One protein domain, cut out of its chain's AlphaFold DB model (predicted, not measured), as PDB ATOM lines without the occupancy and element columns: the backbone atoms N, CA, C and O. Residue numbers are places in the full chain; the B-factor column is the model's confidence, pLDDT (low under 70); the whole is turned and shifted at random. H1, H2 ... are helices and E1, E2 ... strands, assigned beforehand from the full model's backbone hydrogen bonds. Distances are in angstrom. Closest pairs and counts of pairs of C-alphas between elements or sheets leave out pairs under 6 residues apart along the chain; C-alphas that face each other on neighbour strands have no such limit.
ATOM      1  N   VAL A   6      16.854  55.437  30.650       77.00
ATOM      2  CA  VAL A   6      18.145  54.805  30.323       77.00
ATOM      3  C   VAL A   6      18.348  54.728  28.812       77.00
ATOM      4  O   VAL A   6      19.435  55.035  28.333       77.00
ATOM      5  N   VAL A   7      17.294  54.384  28.064       81.19
ATOM      6  CA  VAL A   7      17.332  54.327  26.595       81.19
ATOM      7  C   VAL A   7      17.692  55.691  26.031       81.19
ATOM      8  O   VAL A   7      18.633  55.790  25.253       81.19
ATOM      9  N   ARG A   8      17.014  56.752  26.483       82.19
ATOM     10  CA  ARG A   8      17.297  58.120  26.034       82.19
ATOM     11  C   ARG A   8      18.721  58.558  26.379       82.19
ATOM     12  O   ARG A   8      19.409  59.136  25.545       82.19
ATOM     13  N   ALA A   9      19.182  58.276  27.599       82.88
ATOM     14  CA  ALA A   9      20.541  58.618  28.018       82.88
ATOM     15  C   ALA A   9      21.605  57.926  27.146       82.88
ATOM     16  O   ALA A   9      22.557  58.575  26.714       82.88
ATOM     17  N   LEU A  10      21.419  56.635  26.850       84.56
ATOM     18  CA  LEU A  10      22.305  55.874  25.970       84.56
ATOM     19  C   LEU A  10      22.236  56.372  24.525       84.56
ATOM     20  O   LEU A  10      23.276  56.664  23.947       84.56
ATOM     21  N   ALA A  11      21.033  56.528  23.970       89.19
ATOM     22  CA  ALA A  11      20.820  57.007  22.606       89.19
ATOM     23  C   ALA A  11      21.519  58.355  22.367       89.19
ATOM     24  O   ALA A  11      22.249  58.506  21.387       89.19
ATOM     25  N   ASN A  12      21.385  59.296  23.308       88.75
ATOM     26  CA  ASN A  12      22.052  60.596  23.241       88.75
ATOM     27  C   ASN A  12      23.579  60.472  23.196       88.75
ATOM     28  O   ASN A  12      24.215  61.106  22.356       88.75
ATOM     29  N   ARG A  13      24.173  59.643  24.064       89.69
ATOM     30  CA  ARG A  13      25.631  59.461  24.102       89.69
ATOM     31  C   ARG A  13      26.156  58.731  22.874       89.69
ATOM     32  O   ARG A  13      27.145  59.166  22.298       89.69
ATOM     33  N   LEU A  14      25.492  57.665  22.431       90.69
ATOM     34  CA  LEU A  14      25.902  56.950  21.221       90.69
ATOM     35  C   LEU A  14      25.856  57.868  19.996       90.69
ATOM     36  O   LEU A  14      26.798  57.872  19.208       90.69
ATOM     37  N   LYS A  15      24.817  58.706  19.883       92.75
ATOM     38  CA  LYS A  15      24.706  59.707  18.818       92.75
ATOM     39  C   LYS A  15      25.847  60.725  18.861       92.75
ATOM     40  O   LYS A  15      26.440  61.007  17.825       92.75
ATOM     41  N   GLU A  16      26.159  61.259  20.042       93.50
ATOM     42  CA  GLU A  16      27.250  62.222  20.252       93.50
ATOM     43  C   GLU A  16      28.612  61.661  19.817       93.50
ATOM     44  O   GLU A  16      29.397  62.367  19.187       93.50
ATOM     45  N   TYR A  17      28.869  60.379  20.087       93.62
ATOM     46  CA  TYR A  17      30.109  59.701  19.701       93.62
ATOM     47  C   TYR A  17      30.100  59.116  18.276       93.62
ATOM     48  O   TYR A  17      31.074  58.478  17.882       93.62
ATOM     49  N   GLY A  18      29.030  59.306  17.494       93.94
ATOM     50  CA  GLY A  18      28.916  58.751  16.139       93.94
ATOM     51  C   GLY A  18      28.826  57.219  16.096       93.94
ATOM     52  O   GLY A  18      29.201  56.606  15.097       93.94
ATOM     53  N   LEU A  19      28.356  56.596  17.179       92.06
ATOM     54  CA  LEU A  19      28.179  55.150  17.302       92.06
ATOM     55  C   LEU A  19      26.805  54.702  16.761       92.06
ATOM     56  O   LEU A  19      25.880  55.520  16.672       92.06
ATOM     57  N   PRO A  20      26.636  53.408  16.413       90.75
ATOM     58  CA  PRO A  20      25.347  52.865  15.982       90.75
ATOM     59  C   PRO A  20      24.226  53.104  17.010       90.75
ATOM     60  O   PRO A  20      24.509  53.220  18.206       90.75
ATOM     61  N   PRO A  21      22.956  53.183  16.570       91.38
ATOM     62  CA  PRO A  21      21.817  53.334  17.474       91.38
ATOM     63  C   PRO A  21      21.720  52.164  18.459       91.38
ATOM     64  O   PRO A  21      22.098  51.033  18.152       91.38
ATOM     65  N   VAL A  22      21.186  52.431  19.654       90.81
ATOM     66  CA  VAL A  22      20.975  51.378  20.661       90.81
ATOM     67  C   VAL A  22      19.803  50.482  20.256       90.81
ATOM     68  O   VAL A  22      18.713  50.981  19.985       90.81
ATOM     69  N   ASN A  23      19.994  49.162  20.256       91.38
ATOM     70  CA  ASN A  23      18.895  48.207  20.092       91.38
ATOM     71  C   ASN A  23      18.171  48.019  21.429       91.38
ATOM     72  O   ASN A  23      18.796  47.710  22.444       91.38
ATOM     73  N   VAL A  24      16.850  48.196  21.437       89.19
ATOM     74  CA  VAL A  24      16.036  48.184  22.655       89.19
ATOM     75  C   VAL A  24      14.854  47.249  22.479       89.19
ATOM     76  O   VAL A  24      14.034  47.444  21.587       89.19
ATOM     77  N   ILE A  25      14.731  46.279  23.384       88.62
ATOM     78  CA  ILE A  25      13.529  45.455  23.502       88.62
ATOM     79  C   ILE A  25      12.579  46.102  24.515       88.62
ATOM     80  O   ILE A  25      12.964  46.358  25.660       88.62
ATOM     81  N   LEU A  26      11.341  46.355  24.100       87.06
ATOM     82  CA  LEU A  26      10.258  46.884  24.931       87.06
ATOM     83  C   LEU A  26       9.085  45.901  24.961       87.06
ATOM     84  O   LEU A  26       8.895  45.114  24.035       87.06
ATOM     85  N   ASP A  27       8.298  45.952  26.037       86.00
ATOM     86  CA  ASP A  27       7.111  45.109  26.158       86.00
ATOM     87  C   ASP A  27       6.025  45.547  25.163       86.00
ATOM     88  O   ASP A  27       5.838  46.744  24.933       86.00
ATOM     89  N   THR A  28       5.266  44.596  24.614       87.25
ATOM     90  CA  THR A  28       4.130  44.882  23.718       87.25
ATOM     91  C   THR A  28       3.038  45.738  24.364       87.25
ATOM     92  O   THR A  28       2.269  46.379  23.651       87.25
ATOM     93  N   SER A  29       2.973  45.791  25.696       84.81
ATOM     94  CA  SER A  29       2.046  46.642  26.451       84.81
ATOM     95  C   SER A  29       2.504  48.095  26.627       84.81
ATOM     96  O   SER A  29       1.804  48.867  27.287       84.81
ATOM     97  N   ILE A  30       3.649  48.506  26.061       83.62
ATOM     98  CA  ILE A  30       4.118  49.892  26.184       83.62
ATOM     99  C   ILE A  30       3.071  50.893  25.642       83.62
ATOM    100  O   ILE A  30       2.562  50.719  24.533       83.62
ATOM    101  N   PRO A  31       2.750  51.975  26.382       83.94
ATOM    102  CA  PRO A  31       1.845  53.009  25.891       83.94
ATOM    103  C   PRO A  31       2.323  53.622  24.570       83.94
ATOM    104  O   PRO A  31       3.496  53.971  24.429       83.94
ATOM    105  N   ARG A  32       1.394  53.820  23.626       85.81
ATOM    106  CA  ARG A  32       1.687  54.334  22.277       85.81
ATOM    107  C   ARG A  32       2.467  55.650  22.288       85.81
ATOM    108  O   ARG A  32       3.434  55.781  21.553       85.81
ATOM    109  N   GLU A  33       2.093  56.586  23.155       84.56
ATOM    110  CA  GLU A  33       2.787  57.874  23.281       84.56
ATOM    111  C   GLU A  33       4.270  57.697  23.657       84.56
ATOM    112  O   GLU A  33       5.148  58.356  23.101       84.56
ATOM    113  N   ARG A  34       4.573  56.770  24.577       80.88
ATOM    114  CA  ARG A  34       5.952  56.460  24.985       80.88
ATOM    115  C   ARG A  34       6.733  55.814  23.846       80.88
ATOM    116  O   ARG A  34       7.897  56.150  23.643       80.88
ATOM    117  N   LEU A  35       6.093  54.903  23.112       86.44
ATOM    118  CA  LEU A  35       6.685  54.267  21.939       86.44
ATOM    119  C   LEU A  35       7.042  55.307  20.870       86.44
ATOM    120  O   LEU A  35       8.173  55.321  20.401       86.44
ATOM    121  N   GLU A  36       6.119  56.214  20.549       86.56
ATOM    122  CA  GLU A  36       6.331  57.274  19.556       86.56
ATOM    123  C   GLU A  36       7.492  58.202  19.943       86.56
ATOM    124  O   GLU A  36       8.330  58.516  19.099       86.56
ATOM    125  N   LYS A  37       7.611  58.576  21.225       83.69
ATOM    126  CA  LYS A  37       8.757  59.365  21.709       83.69
ATOM    127  C   LYS A  37      10.080  58.611  21.564       83.69
ATOM    128  O   LYS A  37      11.058  59.198  21.120       83.69
ATOM    129  N   LEU A  38      10.117  57.320  21.905       83.81
ATOM    130  CA  LEU A  38      11.330  56.499  21.799       83.81
ATOM    131  C   LEU A  38      11.741  56.224  20.349       83.81
ATOM    132  O   LEU A  38      12.931  56.174  20.062       83.81
ATOM    133  N   MET A  39      10.781  56.090  19.432       83.06
ATOM    134  CA  MET A  39      11.056  55.950  17.997       83.06
ATOM    135  C   MET A  39      11.702  57.202  17.384       83.06
ATOM    136  O   MET A  39      12.311  57.110  16.322       83.06
ATOM    137  N   GLY A  40      11.574  58.365  18.032       78.50
ATOM    138  CA  GLY A  40      12.250  59.601  17.631       78.50
ATOM    139  C   GLY A  40      13.706  59.713  18.100       78.50
ATOM    140  O   GLY A  40      14.397  60.655  17.709       78.50
ATOM    141  N   GLU A  41      14.176  58.787  18.937       85.62
ATOM    142  CA  GLU A  41      15.533  58.784  19.490       85.62
ATOM    143  C   GLU A  41      16.509  57.985  18.608       85.62
ATOM    144  O   GLU A  41      16.116  57.262  17.694       85.62
ATOM    145  N   HIS A  42      17.814  58.081  18.888       91.62
ATOM    146  CA  HIS A  42      18.861  57.276  18.229       91.62
ATOM    147  C   HIS A  42      18.854  55.815  18.727       91.62
ATOM    148  O   HIS A  42      19.811  55.343  19.347       91.62
ATOM    149  N   ALA A  43      17.731  55.125  18.517       90.25
ATOM    150  CA  ALA A  43      17.449  53.784  19.016       90.25
ATOM    151  C   ALA A  43      16.630  52.951  18.011       90.25
ATOM    152  O   ALA A  43      15.674  53.442  17.415       90.25
ATOM    153  N   ASN A  44      16.964  51.665  17.880       91.88
ATOM    154  CA  ASN A  44      16.154  50.680  17.166       91.88
ATOM    155  C   ASN A  44      15.230  49.978  18.165       91.88
ATOM    156  O   ASN A  44      15.702  49.400  19.147       91.88
ATOM    157  N   ILE A  45      13.921  50.023  17.923       91.31
ATOM    158  CA  ILE A  45      12.920  49.506  18.860       91.31
ATOM    159  C   ILE A  45      12.373  48.161  18.384       91.31
ATOM    160  O   ILE A  45      11.849  48.048  17.279       91.31
ATOM    161  N   TYR A  46      12.434  47.165  19.266       91.19
ATOM    162  CA  TYR A  46      11.908  45.818  19.069       91.19
ATOM    163  C   TYR A  46      10.832  45.555  20.127       91.19
ATOM    164  O   TYR A  46      11.060  45.774  21.317       91.19
ATOM    165  N   LEU A  47       9.650  45.100  19.712       89.62
ATOM    166  CA  LEU A  47       8.552  44.786  20.630       89.62
ATOM    167  C   LEU A  47       8.479  43.279  20.869       89.62
ATOM    168  O   LEU A  47       8.447  42.499  19.920       89.62
ATOM    169  N   PHE A  48       8.423  42.875  22.134       87.56
ATOM    170  CA  PHE A  48       8.306  41.474  22.538       87.56
ATOM    171  C   PHE A  48       7.379  41.354  23.752       87.56
ATOM    172  O   PHE A  48       7.281  42.294  24.533       87.56
ATOM    173  N   ASP A  49       6.671  40.236  23.927       86.12
ATOM    174  CA  ASP A  49       5.914  40.017  25.168       86.12
ATOM    175  C   ASP A  49       6.872  39.553  26.266       86.12
ATOM    176  O   ASP A  49       7.347  38.416  26.279       86.12
ATOM    177  N   LEU A  50       7.205  40.461  27.177       81.88
ATOM    178  CA  LEU A  50       8.201  40.234  28.217       81.88
ATOM    179  C   LEU A  50       7.563  39.705  29.504       81.88
ATOM    180  O   LEU A  50       8.261  39.495  30.500       81.88
ATOM    181  N   ARG A  51       6.244  39.469  29.488       76.44
ATOM    182  CA  ARG A  51       5.513  38.809  30.573       76.44
ATOM    183  C   ARG A  51       5.617  37.291  30.504       76.44
ATOM    184  O   ARG A  51       5.510  36.654  31.547       76.44
ATOM    185  N   ASP A  52       5.842  36.737  29.315       76.25
ATOM    186  CA  ASP A  52       5.865  35.290  29.082       76.25
ATOM    187  C   ASP A  52       7.090  34.616  29.721       76.25
ATOM    188  O   ASP A  52       6.977  33.626  30.445       76.25
ATOM    189  N   ARG A  53       8.286  35.188  29.528       81.56
ATOM    190  CA  ARG A  53       9.524  34.661  30.117       81.56
ATOM    191  C   ARG A  53      10.616  35.713  30.260       81.56
ATOM    192  O   ARG A  53      10.680  36.691  29.519       81.56
ATOM    193  N   ARG A  54      11.549  35.460  31.182       79.94
ATOM    194  CA  ARG A  54      12.802  36.220  31.288       79.94
ATOM    195  C   ARG A  54      13.681  35.937  30.065       79.94
ATOM    196  O   ARG A  54      13.978  34.778  29.789       79.94
ATOM    197  N   LEU A  55      14.138  36.992  29.393       83.12
ATOM    198  CA  LEU A  55      15.100  36.888  28.294       83.12
ATOM    199  C   LEU A  55      16.534  36.736  28.824       83.12
ATOM    200  O   LEU A  55      16.923  37.416  29.782       83.12
ATOM    201  N   THR A  56      17.313  35.851  28.201       84.00
ATOM    202  CA  THR A  56      18.772  35.772  28.394       84.00
ATOM    203  C   THR A  56      19.499  36.749  27.458       84.00
ATOM    204  O   THR A  56      18.895  37.230  26.497       84.00
ATOM    205  N   PRO A  57      20.790  37.048  27.685       82.94
ATOM    206  CA  PRO A  57      21.589  37.823  26.733       82.94
ATOM    207  C   PRO A  57      21.562  37.247  25.309       82.94
ATOM    208  O   PRO A  57      21.464  37.992  24.339       82.94
ATOM    209  N   GLU A  58      21.588  35.922  25.163       87.62
ATOM    210  CA  GLU A  58      21.496  35.242  23.864       87.62
ATOM    211  C   GLU A  58      20.128  35.462  23.210       87.62
ATOM    212  O   GLU A  58      20.060  35.753  22.016       87.62
ATOM    213  N   ASP A  59      19.041  35.383  23.990       89.19
ATOM    214  CA  ASP A  59      17.703  35.729  23.506       89.19
ATOM    215  C   ASP A  59      17.652  37.186  23.025       89.19
ATOM    216  O   ASP A  59      17.150  37.441  21.933       89.19
ATOM    217  N   ILE A  60      18.190  38.131  23.806       88.81
ATOM    218  CA  ILE A  60      18.184  39.567  23.481       88.81
ATOM    219  C   ILE A  60      18.931  39.828  22.170       88.81
ATOM    220  O   ILE A  60      18.404  40.498  21.281       88.81
ATOM    221  N   LYS A  61      20.139  39.278  22.024       90.00
ATOM    222  CA  LYS A  61      20.958  39.444  20.818       90.00
ATOM    223  C   LYS A  61      20.279  38.868  19.579       90.00
ATOM    224  O   LYS A  61      20.224  39.533  18.552       90.00
ATOM    225  N   ARG A  62      19.684  37.678  19.689       91.56
ATOM    226  CA  ARG A  62      18.939  37.054  18.588       91.56
ATOM    227  C   ARG A  62      17.687  37.850  18.209       91.56
ATOM    228  O   ARG A  62      17.450  38.086  17.033       91.56
ATOM    229  N   LEU A  63      16.896  38.280  19.195       91.19
ATOM    230  CA  LEU A  63      15.658  39.045  18.971       91.19
ATOM    231  C   LEU A  63      15.906  40.443  18.390       91.19
ATOM    232  O   LEU A  63      14.992  41.030  17.822       91.19
ATOM    233  N   THR A  64      17.119  40.971  18.547       90.88
ATOM    234  CA  THR A  64      17.528  42.278  18.016       90.88
ATOM    235  C   THR A  64      18.417  42.173  16.779       90.88
ATOM    236  O   THR A  64      19.045  43.161  16.413       90.88
ATOM    237  N   GLU A  65      18.489  40.990  16.151       91.25
ATOM    238  CA  GLU A  65      19.307  40.730  14.953       91.25
ATOM    239  C   GLU A  65      20.780  41.155  15.131       91.25
ATOM    240  O   GLU A  65      21.422  41.681  14.227       91.25
ATOM    241  N   ASN A  66      21.316  40.953  16.338       89.50
ATOM    242  CA  ASN A  66      22.612  41.464  16.780       89.50
ATOM    243  C   ASN A  66      23.417  40.378  17.513       89.50
ATOM    244  O   ASN A  66      23.850  40.564  18.651       89.50
ATOM    245  N   GLU A  67      23.570  39.206  16.886       89.38
ATOM    246  CA  GLU A  67      24.181  38.007  17.492       89.38
ATOM    247  C   GLU A  67      25.616  38.241  17.998       89.38
ATOM    248  O   GLU A  67      25.961  37.810  19.109       89.38
ATOM    249  N   ASP A  68      26.396  39.005  17.229       87.56
ATOM    250  CA  ASP A  68      27.772  39.421  17.543       87.56
ATOM    251  C   ASP A  68      27.840  40.717  18.373       87.56
ATOM    252  O   ASP A  68      28.918  41.220  18.694       87.56
ATOM    253  N   GLY A  69      26.682  41.274  18.726       84.94
ATOM    254  CA  GLY A  69      26.566  42.496  19.501       84.94
ATOM    255  C   GLY A  69      26.918  42.337  20.977       84.94
ATOM    256  O   GLY A  69      27.042  41.237  21.525       84.94
ATOM    257  N   ILE A  70      27.020  43.481  21.651       82.81
ATOM    258  CA  ILE A  70      27.271  43.557  23.091       82.81
ATOM    259  C   ILE A  70      25.939  43.792  23.808       82.81
ATOM    260  O   ILE A  70      25.298  44.825  23.612       82.81
ATOM    261  N   ASP A  71      25.539  42.853  24.668       80.56
ATOM    262  CA  ASP A  71      24.420  43.068  25.586       80.56
ATOM    263  C   ASP A  71      24.863  43.962  26.754       80.56
ATOM    264  O   ASP A  71      25.681  43.575  27.589       80.56
ATOM    265  N   ILE A  72      24.290  45.163  26.811       75.62
ATOM    266  CA  ILE A  72      24.545  46.170  27.849       75.62
ATOM    267  C   ILE A  72      23.437  46.223  28.912       75.62
ATOM    268  O   ILE A  72      23.469  47.073  29.802       75.62
ATOM    269  N   THR A  73      22.462  45.306  28.864       69.56
ATOM    270  CA  THR A  73      21.360  45.207  29.841       69.56
ATOM    271  C   THR A  73      21.881  44.965  31.260       69.56
ATOM    272  O   THR A  73      21.239  45.328  32.250       69.56
ATOM    273  N   SER A  74      23.074  44.379  31.366       61.38
ATOM    274  CA  SER A  74      23.801  44.199  32.609       61.38
ATOM    275  C   SER A  74      25.249  44.639  32.443       61.38
ATOM    276  O   SER A  74      26.039  43.967  31.788       61.38
TER     277      SER A  74
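This is residues 6 to 74 of the 246 residues of the protein "Pyridoxal-phosphate dependent enzyme" of Candidatus Woesearchaeota archaeon (UniProt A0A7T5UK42). A short ribbon of two parallel strands, E1 and E2, runs through the middle; H1 sits by the strands' first residues, while H2 and H3 lie on opposite sides of the ribbon, and no helix touches another. The 69 printed residues run H1, E1, H2, E2, H3, a mixed class. The whole is compact, radius of gyration of the C-alphas 12.2 A, spanning 35 by 31 by 19 A.

H1, residues 6 to 16, has Ala 11 closest to Val 22 of E1, residues 22 to 27, C-alphas 6.0 A apart. H2, residues 32 to 39, leads to E2, residues 43 to 48, in a right-handed strand-helix-strand unit, two parallel neighbour strands with a helix between. E1 and E2 stand at 28 degrees, with N 24 and O 44 within hydrogen-bond range at 2.8 A. The closest C-alphas of E1 and H3, residues 57 to 63, are those of Ile 25 and Ile 60, 7.5 A. H1 and H2 are close but not clearly touching, 7.5 A between the C-alphas of Arg 8 and Leu 38; H3 is apart from both. In H1, H2 and H3 every O i to N i+4 pair is within hydrogen-bond range.

H1 begins at C-alpha 6 (18.145, 54.805, 30.323) and measures 15.5 A, E1 16.2 A, H2 10.4 A, E2 15.7 A; H3, 9.8 A, ends at C-alpha 63 (15.658, 39.045, 18.971).

The C-alphas farthest apart, of Tyr 17 and Asp 52, are 35.7 A apart. The printed part has no cut and no long link; pLDDT is under 70 at residues 73 to 74.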